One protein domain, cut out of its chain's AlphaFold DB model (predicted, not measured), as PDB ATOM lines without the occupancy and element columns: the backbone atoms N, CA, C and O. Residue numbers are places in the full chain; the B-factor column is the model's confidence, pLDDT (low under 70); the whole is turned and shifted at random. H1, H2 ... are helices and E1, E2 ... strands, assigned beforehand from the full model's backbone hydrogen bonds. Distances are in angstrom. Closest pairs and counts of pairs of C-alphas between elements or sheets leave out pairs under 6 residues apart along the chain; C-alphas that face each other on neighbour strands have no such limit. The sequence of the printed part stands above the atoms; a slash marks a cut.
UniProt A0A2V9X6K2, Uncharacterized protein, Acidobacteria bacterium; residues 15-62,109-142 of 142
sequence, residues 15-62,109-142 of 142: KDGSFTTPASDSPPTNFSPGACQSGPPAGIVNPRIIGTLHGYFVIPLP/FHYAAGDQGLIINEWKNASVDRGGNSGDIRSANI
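Overview. This is residues 15 to 62 and 109 to 142 of the 142 residues of an uncharacterized protein of Acidobacteria bacterium (UniProt A0A2V9X6K2). One strongly twisted, curled antiparallel sheet, in the order E1, E2, E3, E4, E5, has short helix H1 over edge strand E5; residues 56 to 60 of E2 reach beyond its neighbours. The printed part has 82 residues, with one named helix and five named strands in the order E1, H1, E2, E3, E4, E5 along the chain; the class is mostly strand, with strands holding 37 of the 41 residues in named elements. The whole is elongated, 48 by 29 by 22 A, and only just compact, close to loose, with a radius of gyration of the C-alphas of 13.6 A.

Arrangement. E3, residues 109 to 113, E4, residues 118 to 126, and E5, residues 134 to 139, form a meander, each strand the antiparallel neighbour of the one before, in two hairpins; N 111 and O 123 are 2.8 A apart, N 136 and O 122 2.8 A. E2, residues 50 to 60, is antiparallel to E3, with N 54 and O 110 3.0 A apart, and to E1, residues 15 to 20, with N 19 and O 51 3.0 A apart. H1, residues 33 to 36, too short for any O i to N i+4 pair, is on the sheet at a height of 7.0 A; its closest C-alphas to E5 are Gly 34 and Asp 136, 4.6 A.

Along the chain. E2 is 32.1 A long, E4 21.6 A. E1 begins at C-alpha 15 (107.521, 90.867, 95.470); E5 ends at C-alpha 139 (100.228, 86.218, 71.468).

Size, cuts and confidence. Residues 63 to 108 are not printed; C-alphas 62 and 109 are 23.9 A apart. Links E1 to H1 and H1 to E2 are long. The model's pLDDT is under 70 at residues 23 to 29, 39 to 41 and 141 to 142.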
ATOM      1  N   LYS A  15     108.192  92.122  95.095       92.31
ATOM      2  CA  LYS A  15     107.521  90.867  95.470       92.31
ATOM      3  C   LYS A  15     106.105  90.736  94.940       92.31
ATOM      4  O   LYS A  15     105.710  89.614  94.678       92.31
ATOM      5  N   ASP A  16     105.391  91.838  94.746       92.69
ATOM      6  CA  ASP A  16     103.974  91.832  94.365       92.69
ATOM      7  C   ASP A  16     103.716  92.829  93.225       92.69
ATOM      8  O   ASP A  16     102.785  93.634  93.259       92.69
ATOM      9  N   GLY A  17     104.608  92.838  92.232       92.75
ATOM     10  CA  GLY A  17     104.474  93.703  91.068       92.75
ATOM     11  C   GLY A  17     103.410  93.189  90.100       92.75
ATOM     12  O   GLY A  17     103.161  91.987  89.993       92.75
ATOM     13  N   SER A  18     102.824  94.104  89.337       95.00
ATOM     14  CA  SER A  18     101.972  93.789  88.193       95.00
ATOM     15  C   SER A  18     102.407  94.585  86.971       95.00
ATOM     16  O   SER A  18     103.078  95.613  87.080       95.00
ATOM     17  N   PHE A  19     102.046  94.095  85.791       93.88
ATOM     18  CA  PHE A  19     102.251  94.816  84.542       93.88
ATOM     19  C   PHE A  19     101.012  94.713  83.661       93.88
ATOM     20  O   PHE A  19     100.231  93.767  83.770       93.88
ATOM     21  N   THR A  20     100.892  95.672  82.749       93.19
ATOM     22  CA  THR A  20      99.927  95.646  81.653       93.19
ATOM     23  C   THR A  20     100.668  95.994  80.371       93.19
ATOM     24  O   THR A  20     101.358  97.014  80.329       93.19
ATOM     25  N   THR A  21     100.555  95.173  79.327       88.44
ATOM     26  CA  THR A  21     101.172  95.510  78.037       88.44
ATOM     27  C   THR A  21     100.509  96.754  77.448       88.44
ATOM     28  O   THR A  21      99.282  96.907  77.537       88.44
ATOM     29  N   PRO A  22     101.297  97.670  76.861       82.81
ATOM     30  CA  PRO A  22     100.766  98.914  76.334       82.81
ATOM     31  C   PRO A  22      99.703  98.644  75.265       82.81
ATOM     32  O   PRO A  22      99.839  97.754  74.426       82.81
ATOM     33  N   ALA A  23      98.632  99.434  75.291       65.56
ATOM     34  CA  ALA A  23      97.704  99.516  74.176       65.56
ATOM     35  C   ALA A  23      98.292 100.484  73.148       65.56
ATOM     36  O   ALA A  23      98.225 101.691  73.346       65.56
ATOM     37  N   SER A  24      98.955  99.980  72.102       62.06
ATOM     38  CA  SER A  24      99.372 100.862  71.009       62.06
ATOM     39  C   SER A  24      98.180 101.153  70.096       62.06
ATOM     40  O   SER A  24      97.703 100.259  69.389       62.06
ATOM     41  N   ASP A  25      97.764 102.409  70.044       52.94
ATOM     42  CA  ASP A  25      96.773 102.909  69.094       52.94
ATOM     43  C   ASP A  25      97.489 103.351  67.797       52.94
ATOM     44  O   ASP A  25      97.512 104.524  67.454       52.94
ATOM     45  N   SER A  26      98.084 102.401  67.066       50.28
ATOM     46  CA  SER A  26      98.633 102.555  65.699       50.28
ATOM     47  C   SER A  26      99.965 103.333  65.484       50.28
ATOM     48  O   SER A  26     100.161 104.414  66.035       50.28
ATOM     49  N   PRO A  27     100.854 102.845  64.582       53.41
ATOM     50  CA  PRO A  27     100.857 101.489  64.036       53.41
ATOM     51  C   PRO A  27     101.272 100.489  65.131       53.41
ATOM     52  O   PRO A  27     102.122 100.808  65.964       53.41
ATOM     53  N   PRO A  28     100.679  99.282  65.165       54.75
ATOM     54  CA  PRO A  28     101.008  98.285  66.167       54.75
ATOM     55  C   PRO A  28     102.386  97.699  65.876       54.75
ATOM     56  O   PRO A  28     102.530  96.747  65.118       54.75
ATOM     57  N   THR A  29     103.415  98.240  66.511       63.34
ATOM     58  CA  THR A  29     104.649  97.490  66.751       63.34
ATOM     59  C   THR A  29     104.662  97.059  68.209       63.34
ATOM     60  O   THR A  29     105.548  97.436  68.972       63.34
ATOM     61  N   ASN A  30     103.650  96.285  68.618       77.25
ATOM     62  CA  ASN A  30     103.657  95.614  69.917       77.25
ATOM     63  C   ASN A  30     104.573  94.398  69.840       77.25
ATOM     64  O   ASN A  30     104.113  93.261  69.938       77.25
ATOM     65  N   PHE A  31     105.860  94.628  69.596       85.06
ATOM     66  CA  PHE A  31     106.825  93.549  69.641       85.06
ATOM     67  C   PHE A  31     106.777  92.902  71.019       85.06
ATOM     68  O   PHE A  31     106.737  93.583  72.047       85.06
ATOM     69  N   SER A  32     106.733  91.577  71.027       89.06
ATOM     70  CA  SER A  32     106.803  90.818  72.260       89.06
ATOM     71  C   SER A  32     108.158  91.068  72.945       89.06
ATOM     72  O   SER A  32     109.141  91.379  72.261       89.06
ATOM     73  N   PRO A  33     108.263  90.966  74.282       88.75
ATOM     74  CA  PRO A  33     109.512  91.234  75.004       88.75
ATOM     75  C   PRO A  33     110.719  90.391  74.551       88.75
ATOM     76  O   PRO A  33     111.868  90.794  74.740       88.75
ATOM     77  N   GLY A  34     110.484  89.250  73.899       85.69
ATOM     78  CA  GLY A  34     111.506  88.449  73.223       85.69
ATOM     79  C   GLY A  34     112.279  89.218  72.144       85.69
ATOM     80  O   GLY A  34     113.416  88.870  71.851       85.69
ATOM     81  N   ALA A  35     111.740  90.323  71.621       84.19
ATOM     82  CA  ALA A  35     112.454  91.238  70.724       84.19
ATOM     83  C   ALA A  35     113.710  91.866  71.351       84.19
ATOM     84  O   ALA A  35     114.615  92.289  70.637       84.19
ATOM     85  N   CYS A  36     113.778  91.921  72.683       82.88
ATOM     86  CA  CYS A  36     114.933  92.412  73.435       82.88
ATOM     87  C   CYS A  36     116.058  91.366  73.560       82.88
ATOM     88  O   CYS A  36     117.007  91.574  74.322       82.88
ATOM     89  N   GLN A  37     115.944  90.225  72.875       80.81
ATOM     90  CA  GLN A  37     116.960  89.178  72.807       80.81
ATOM     91  C   GLN A  37     117.670  89.216  71.456       80.81
ATOM     92  O   GLN A  37     117.068  89.479  70.417       80.81
ATOM     93  N   SER A  38     118.961  88.892  71.449       70.38
ATOM     94  CA  SER A  38     119.673  88.600  70.207       70.38
ATOM     95  C   SER A  38     119.178  87.263  69.649       70.38
ATOM     96  O   SER A  38     119.438  86.224  70.261       70.38
ATOM     97  N   GLY A  39     118.474  87.254  68.516       64.69
ATOM     98  CA  GLY A  39     117.951  85.999  67.980       64.69
ATOM     99  C   GLY A  39     116.852  86.142  66.920       64.69
ATOM    100  O   GLY A  39     116.871  87.110  66.158       64.69
ATOM    101  N   PRO A  40     115.955  85.138  66.804       58.25
ATOM    102  CA  PRO A  40     114.956  85.046  65.738       58.25
ATOM    103  C   PRO A  40     113.955  86.218  65.750       58.25
ATOM    104  O   PRO A  40     113.912  86.975  66.720       58.25
ATOM    105  N   PRO A  41     113.141  86.375  64.684       62.25
ATOM    106  CA  PRO A  41     112.220  87.498  64.544       62.25
ATOM    107  C   PRO A  41     111.339  87.689  65.779       62.25
ATOM    108  O   PRO A  41     110.749  86.732  66.285       62.25
ATOM    109  N   ALA A  42     111.242  88.942  66.224       71.38
ATOM    110  CA  ALA A  42     110.361  89.355  67.304       71.38
ATOM    111  C   ALA A  42     108.919  88.888  67.051       71.38
ATOM    112  O   ALA A  42     108.395  89.029  65.943       71.38
ATOM    113  N   GLY A  43     108.278  88.342  68.086       83.12
ATOM    114  CA  GLY A  43     106.844  88.084  68.070       83.12
ATOM    115  C   GLY A  43     106.038  89.363  68.271       83.12
ATOM    116  O   GLY A  43     106.592  90.458  68.370       83.12
ATOM    117  N   ILE A  44     104.719  89.212  68.380       87.44
ATOM    118  CA  ILE A  44     103.826  90.284  68.820       87.44
ATOM    119  C   ILE A  44     103.148  89.911  70.133       87.44
ATOM    120  O   ILE A  44     102.912  88.736  70.425       87.44
ATOM    121  N   VAL A  45     102.814  90.922  70.920       88.81
ATOM    122  CA  VAL A  45     101.995  90.791  72.118       88.81
ATOM    123  C   VAL A  45     100.738  91.627  71.957       88.81
ATOM    124  O   VAL A  45     100.778  92.782  71.534       88.81
ATOM    125  N   ASN A  46      99.592  91.041  72.275       87.88
ATOM    126  CA  ASN A  46      98.344  91.779  72.261       87.88
ATOM    127  C   ASN A  46      98.391  92.904  73.308       87.88
ATOM    128  O   ASN A  46      99.069  92.790  74.335       87.88
ATOM    129  N   PRO A  47      97.683  94.013  73.060       87.06
ATOM    130  CA  PRO A  47      97.555  95.066  74.050       87.06
ATOM    131  C   PRO A  47      96.779  94.560  75.272       87.06
ATOM    132  O   PRO A  47      95.924  93.681  75.151       87.06
ATOM    133  N   ARG A  48      97.016  95.175  76.438       89.38
ATOM    134  CA  ARG A  48      96.274  94.916  77.686       89.38
ATOM    135  C   ARG A  48      96.411  93.497  78.250       89.38
ATOM    136  O   ARG A  48      95.542  93.060  78.999       89.38
ATOM    137  N   ILE A  49      97.501  92.799  77.950       91.88
ATOM    138  CA  ILE A  49      97.869  91.580  78.675       91.88
ATOM    139  C   ILE A  49      98.289  91.986  80.080       91.88
ATOM    140  O   ILE A  49      99.205  92.796  80.233       91.88
ATOM    141  N   ILE A  50      97.622  91.430  81.087       94.94
ATOM    142  CA  ILE A  50      97.905  91.695  82.497       94.94
ATOM    143  C   ILE A  50      98.700  90.525  83.065       94.94
ATOM    144  O   ILE A  50      98.394  89.362  82.798       94.94
ATOM    145  N   GLY A  51      99.699  90.810  83.885       95.75
ATOM    146  CA  GLY A  51     100.439  89.761  84.568       95.75
ATOM    147  C   GLY A  51     101.111  90.236  85.839       95.75
ATOM    148  O   GLY A  51     100.927  91.374  86.282       95.75
ATOM    149  N   THR A  52     101.882  89.335  86.430       97.25
ATOM    150  CA  THR A  52     102.657  89.585  87.640       97.25
ATOM    151  C   THR A  52     104.126  89.796  87.311       97.25
ATOM    152  O   THR A  52     104.645  89.336  86.289       97.25
ATOM    153  N   LEU A  53     104.788  90.530  88.195       95.94
ATOM    154  CA  LEU A  53     106.200  90.852  88.144       95.94
ATOM    155  C   LEU A  53     106.817  90.550  89.507       95.94
ATOM    156  O   LEU A  53     106.407  91.111  90.525       95.94
ATOM    157  N   HIS A  54     107.865  89.736  89.497       97.38
ATOM    158  CA  HIS A  54     108.713  89.513  90.660       97.38
ATOM    159  C   HIS A  54     110.167  89.741  90.277       97.38
ATOM    160  O   HIS A  54     110.591  89.353  89.190       97.38
ATOM    161  N   GLY A  55     110.958  90.344  91.153       96.94
ATOM    162  CA  GLY A  55     112.349  90.604  90.824       96.94
ATOM    163  C   GLY A  55     113.126  91.314  91.907       96.94
ATOM    164  O   GLY A  55     112.668  91.459  93.041       96.94
ATOM    165  N   TYR A  56     114.327  91.741  91.549       96.69
ATOM    166  CA  TYR A  56     115.193  92.486  92.442       96.69
ATOM    167  C   TYR A  56     116.231  93.320  91.695       96.69
ATOM    168  O   TYR A  56     116.652  92.990  90.582       96.69
ATOM    169  N   PHE A  57     116.708  94.347  92.391       95.81
ATOM    170  CA  PHE A  57     117.944  95.055  92.094       95.81
ATOM    171  C   PHE A  57     119.006  94.722  93.138       95.81
ATOM    172  O   PHE A  57     118.707  94.586  94.326       95.81
ATOM    173  N   VAL A  58     120.258  94.633  92.699       94.88
ATOM    174  CA  VAL A  58     121.437  94.671  93.566       94.88
ATOM    175  C   VAL A  58     122.251  95.898  93.176       94.88
ATOM    176  O   VAL A  58     122.692  96.029  92.031       94.88
ATOM    177  N   ILE A  59     122.420  96.802  94.135       93.94
ATOM    178  CA  ILE A  59     123.017  98.121  93.938       93.94
ATOM    179  C   ILE A  59     124.237  98.217  94.856       93.94
ATOM    180  O   ILE A  59     124.091  98.496  96.052       93.94
ATOM    181  N   PRO A  60     125.443  97.925  94.341       91.62
ATOM    182  CA  PRO A  60     126.662  98.163  95.095       91.62
ATOM    183  C   PRO A  60     126.883  99.673  95.215       91.62
ATOM    184  O   PRO A  60     126.850 100.389  94.213       91.62
ATOM    185  N   LEU A  61     127.113 100.169  96.433       90.00
ATOM    186  CA  LEU A  61     127.504 101.564  96.614       90.00
ATOM    187  C   LEU A  61     129.021 101.699  96.418       90.00
ATOM    188  O   LEU A  61     129.774 100.842  96.899       90.00
ATOM    189  N   PRO A  62     129.495 102.759  95.740       88.19
ATOM    190  CA  PRO A  62     130.912 103.094  95.697       88.19
ATOM    191  C   PRO A  62     131.525 103.148  97.101       88.19
ATOM    192  O   PRO A  62     130.874 103.529  98.069       88.19
ATOM    193  N   PHE A 109     114.273  90.201  86.769       97.69
ATOM    194  CA  PHE A 109     112.825  90.324  86.785       97.69
ATOM    195  C   PHE A 109     112.201  89.183  86.006       97.69
ATOM    196  O   PHE A 109     112.609  88.893  84.885       97.69
ATOM    197  N   HIS A 110     111.187  88.570  86.597       97.31
ATOM    198  CA  HIS A 110     110.342  87.569  85.982       97.31
ATOM    199  C   HIS A 110     108.939  88.143  85.801       97.31
ATOM    200  O   HIS A 110     108.297  88.543  86.774       97.31
ATOM    201  N   TYR A 111     108.497  88.171  84.551       96.44
ATOM    202  CA  TYR A 111     107.169  88.573  84.123       96.44
ATOM    203  C   TYR A 111     106.405  87.320  83.729       96.44
ATOM    204  O   TYR A 111     106.872  86.569  82.871       96.44
ATOM    205  N   ALA A 112     105.234  87.120  84.321       96.38
ATOM    206  CA  ALA A 112     104.365  85.996  84.007       96.38
ATOM    207  C   ALA A 112     102.938  86.486  83.762       96.38
ATOM    208  O   ALA A 112     102.400  87.285  84.530       96.38
ATOM    209  N   ALA A 113     102.315  86.000  82.696       94.81
ATOM    210  CA  ALA A 113     100.908  86.230  82.396       94.81
ATOM    211  C   ALA A 113     100.144  84.902  82.388       94.81
ATOM    212  O   ALA A 113     100.663  83.863  81.986       94.81
ATOM    213  N   GLY A 114      98.892  84.933  82.841       89.19
ATOM    214  CA  GLY A 114      97.994  83.784  82.719       89.19
ATOM    215  C   GLY A 114      97.471  83.595  81.292       89.19
ATOM    216  O   GLY A 114      97.837  84.333  80.372       89.19
ATOM    217  N   ASP A 115      96.550  82.646  81.134       83.75
ATOM    218  CA  ASP A 115      95.920  82.310  79.856       83.75
ATOM    219  C   ASP A 115      95.074  83.472  79.308       83.75
ATOM    220  O   ASP A 115      93.916  83.669  79.668       83.75
ATOM    221  N   GLN A 116      95.681  84.261  78.418       90.69
ATOM    222  CA  GLN A 116      95.086  85.441  77.770       90.69
ATOM    223  C   GLN A 116      95.297  85.408  76.244       90.69
ATOM    224  O   GLN A 116      95.542  86.431  75.606       90.69
ATOM    225  N   GLY A 117      95.259  84.210  75.647       86.75
ATOM    226  CA  GLY A 117      95.556  84.014  74.218       86.75
ATOM    227  C   GLY A 117      97.050  84.108  73.881       86.75
ATOM    228  O   GLY A 117      97.424  84.484  72.767       86.75
ATOM    229  N   LEU A 118      97.906  83.800  74.859       90.62
ATOM    230  CA  LEU A 118      99.358  83.766  74.719       90.62
ATOM    231  C   LEU A 118      99.833  82.365  74.321       90.62
ATOM    232  O   LEU A 118      99.315  81.366  74.808       90.62
ATOM    233  N   ILE A 119     100.843  82.300  73.455       91.81
ATOM    234  CA  ILE A 119     101.569  81.066  73.105       91.81
ATOM    235  C   ILE A 119     102.886  80.930  73.874       91.81
ATOM    236  O   ILE A 119     103.450  79.843  73.938       91.81
ATOM    237  N   ILE A 120     103.386  82.033  74.433       92.06
ATOM    238  CA  ILE A 120     104.460  82.068  75.428       92.06
ATOM    239  C   ILE A 120     104.055  83.132  76.442       92.06
ATOM    240  O   ILE A 120     103.599  84.208  76.053       92.06
ATOM    241  N   ASN A 121     104.166  82.820  77.723       94.75
ATOM    242  CA  ASN A 121     103.544  83.584  78.797       94.75
ATOM    243  C   ASN A 121     104.524  84.031  79.890       94.75
ATOM    244  O   ASN A 121     104.100  84.647  80.866       94.75
ATOM    245  N   GLU A 122     105.813  83.753  79.714       94.69
ATOM    246  CA  GLU A 122     106.861  84.058  80.680       94.69
ATOM    247  C   GLU A 122     108.057  84.714  80.000       94.69
ATOM    248  O   GLU A 122     108.660  84.155  79.080       94.69
ATOM    249  N   TRP A 123     108.459  85.873  80.514       94.00
ATOM    250  CA  TRP A 123     109.665  86.571  80.090       94.00
ATOM    251  C   TRP A 123     110.518  86.958  81.290       94.00
ATOM    252  O   TRP A 123     110.019  87.348  82.345       94.00
ATOM    253  N   LYS A 124     111.830  86.868  81.122       95.25
ATOM    254  CA  LYS A 124     112.828  87.264  82.106       95.25
ATOM    255  C   LYS A 124     113.651  88.407  81.538       95.25
ATOM    256  O   LYS A 124     114.242  88.268  80.467       95.25
ATOM    257  N   ASN A 125     113.714  89.502  82.287       95.06
ATOM    258  CA  ASN A 125     114.600  90.633  82.041       95.06
ATOM    259  C   ASN A 125     115.698  90.601  83.098       95.06
ATOM    260  O   ASN A 125     115.423  90.809  84.282       95.06
ATOM    261  N   ALA A 126     116.923  90.290  82.704       95.75
ATOM    262  CA  ALA A 126     117.997  90.060  83.659       95.75
ATOM    263  C   ALA A 126     119.326  90.595  83.142       95.75
ATOM    264  O   ALA A 126     119.590  90.607  81.938       95.75
ATOM    265  N   SER A 127     120.188  91.002  84.072       96.06
ATOM    266  CA  SER A 127     121.572  91.336  83.763       96.06
ATOM    267  C   SER A 127     122.330  90.101  83.259       96.06
ATOM    268  O   SER A 127     121.930  88.953  83.480       96.06
ATOM    269  N   VAL A 128     123.451  90.319  82.565       94.06
ATOM    270  CA  VAL A 128     124.256  89.229  81.977       94.06
ATOM    271  C   VAL A 128     124.735  88.241  83.049       94.06
ATOM    272  O   VAL A 128     124.665  87.031  82.851       94.06
ATOM    273  N   ASP A 129     125.125  88.733  84.226       94.75
ATOM    274  CA  ASP A 129     125.521  87.922  85.388       94.75
ATOM    275  C   ASP A 129     124.343  87.206  86.084       94.75
ATOM    276  O   ASP A 129     124.525  86.497  87.076       94.75
ATOM    277  N   ARG A 130     123.121  87.395  85.578       96.19
ATOM    278  CA  ARG A 130     121.890  86.707  85.987       96.19
ATOM    279  C   ARG A 130     121.252  85.908  84.852       96.19
ATOM    280  O   ARG A 130     120.111  85.474  84.975       96.19
ATOM    281  N   GLY A 131     122.010  85.656  83.784       93.06
ATOM    282  CA  GLY A 131     121.592  84.821  82.657       93.06
ATOM    283  C   GLY A 131     121.011  85.595  81.476       93.06
ATOM    284  O   GLY A 131     120.703  84.975  80.461       93.06
ATOM    285  N   GLY A 132     120.909  86.925  81.567       93.19
ATOM    286  CA  GLY A 132     120.408  87.763  80.483       93.19
ATOM    287  C   GLY A 132     118.908  87.607  80.212       93.19
ATOM    288  O   GLY A 132     118.191  86.836  80.856       93.19
ATOM    289  N   ASN A 133     118.433  88.353  79.217       92.94
ATOM    290  CA  ASN A 133     117.039  88.290  78.791       92.94
ATOM    291  C   ASN A 133     116.704  86.902  78.228       92.94
ATOM    292  O   ASN A 133     117.427  86.383  77.380       92.94
ATOM    293  N   SER A 134     115.591  86.311  78.664       92.19
ATOM    294  CA  SER A 134     115.148  84.979  78.220       92.19
ATOM    295  C   SER A 134     113.620  84.840  78.251       92.19
ATOM    296  O   SER A 134     112.943  85.583  78.952       92.19
ATOM    297  N   GLY A 135     113.057  83.916  77.466       91.94
ATOM    298  CA  GLY A 135     111.600  83.728  77.356       91.94
ATOM    299  C   GLY A 135     110.905  84.762  76.464       91.94
ATOM    300  O   GLY A 135     111.561  85.480  75.714       91.94
ATOM    301  N   ASP A 136     109.579  84.831  76.525       91.75
ATOM    302  CA  ASP A 136     108.770  85.810  75.797       91.75
ATOM    303  C   ASP A 136     107.355  85.923  76.397       91.75
ATOM    304  O   ASP A 136     106.850  84.994  77.019       91.75
ATOM    305  N   ILE A 137     106.672  87.037  76.154       92.12
ATOM    306  CA  ILE A 137     105.221  87.151  76.347       92.12
ATOM    307  C   ILE A 137     104.631  87.453  74.981       92.12
ATOM    308  O   ILE A 137     104.703  88.584  74.505       92.12
ATOM    309  N   ARG A 138     104.088  86.425  74.331       90.56
ATOM    310  CA  ARG A 138     103.748  86.440  72.908       90.56
ATOM    311  C   ARG A 138     102.354  85.899  72.664       90.56
ATOM    312  O   ARG A 138     102.019  84.812  73.134       90.56
ATOM    313  N   SER A 139     101.570  86.622  71.880       89.25
ATOM    314  CA  SER A 139     100.228  86.218  71.468       89.25
ATOM    315  C   SER A 139     100.263  85.222  70.313       89.25
ATOM    316  O   SER A 139     101.228  85.166  69.547       89.25
ATOM    317  N   ALA A 140      99.210  84.412  70.185       82.31
ATOM    318  CA  ALA A 140      98.983  83.670  68.951       82.31
ATOM    319  C   ALA A 140      98.782  84.678  67.805       82.31
ATOM    320  O   ALA A 140      97.938  85.565  67.919       82.31
ATOM    321  N   ASN A 141      99.549  84.553  66.717       63.03
ATOM    322  CA  ASN A 141      99.246  85.274  65.482       63.03
ATOM    323  C   ASN A 141      97.955  84.669  64.919       63.03
ATOM    324  O   ASN A 141      97.994  83.549  64.406       63.03
ATOM    325  N   ILE A 142      96.831  85.365  65.076       51.78
ATOM    326  CA  ILE A 142      95.570  85.044  64.397       51.78
ATOM    327  C   ILE A 142      95.439  85.991  63.211       51.78
ATOM    328  O   ILE A 142      95.618  87.210  63.434       51.78
TER     329      ILE A 142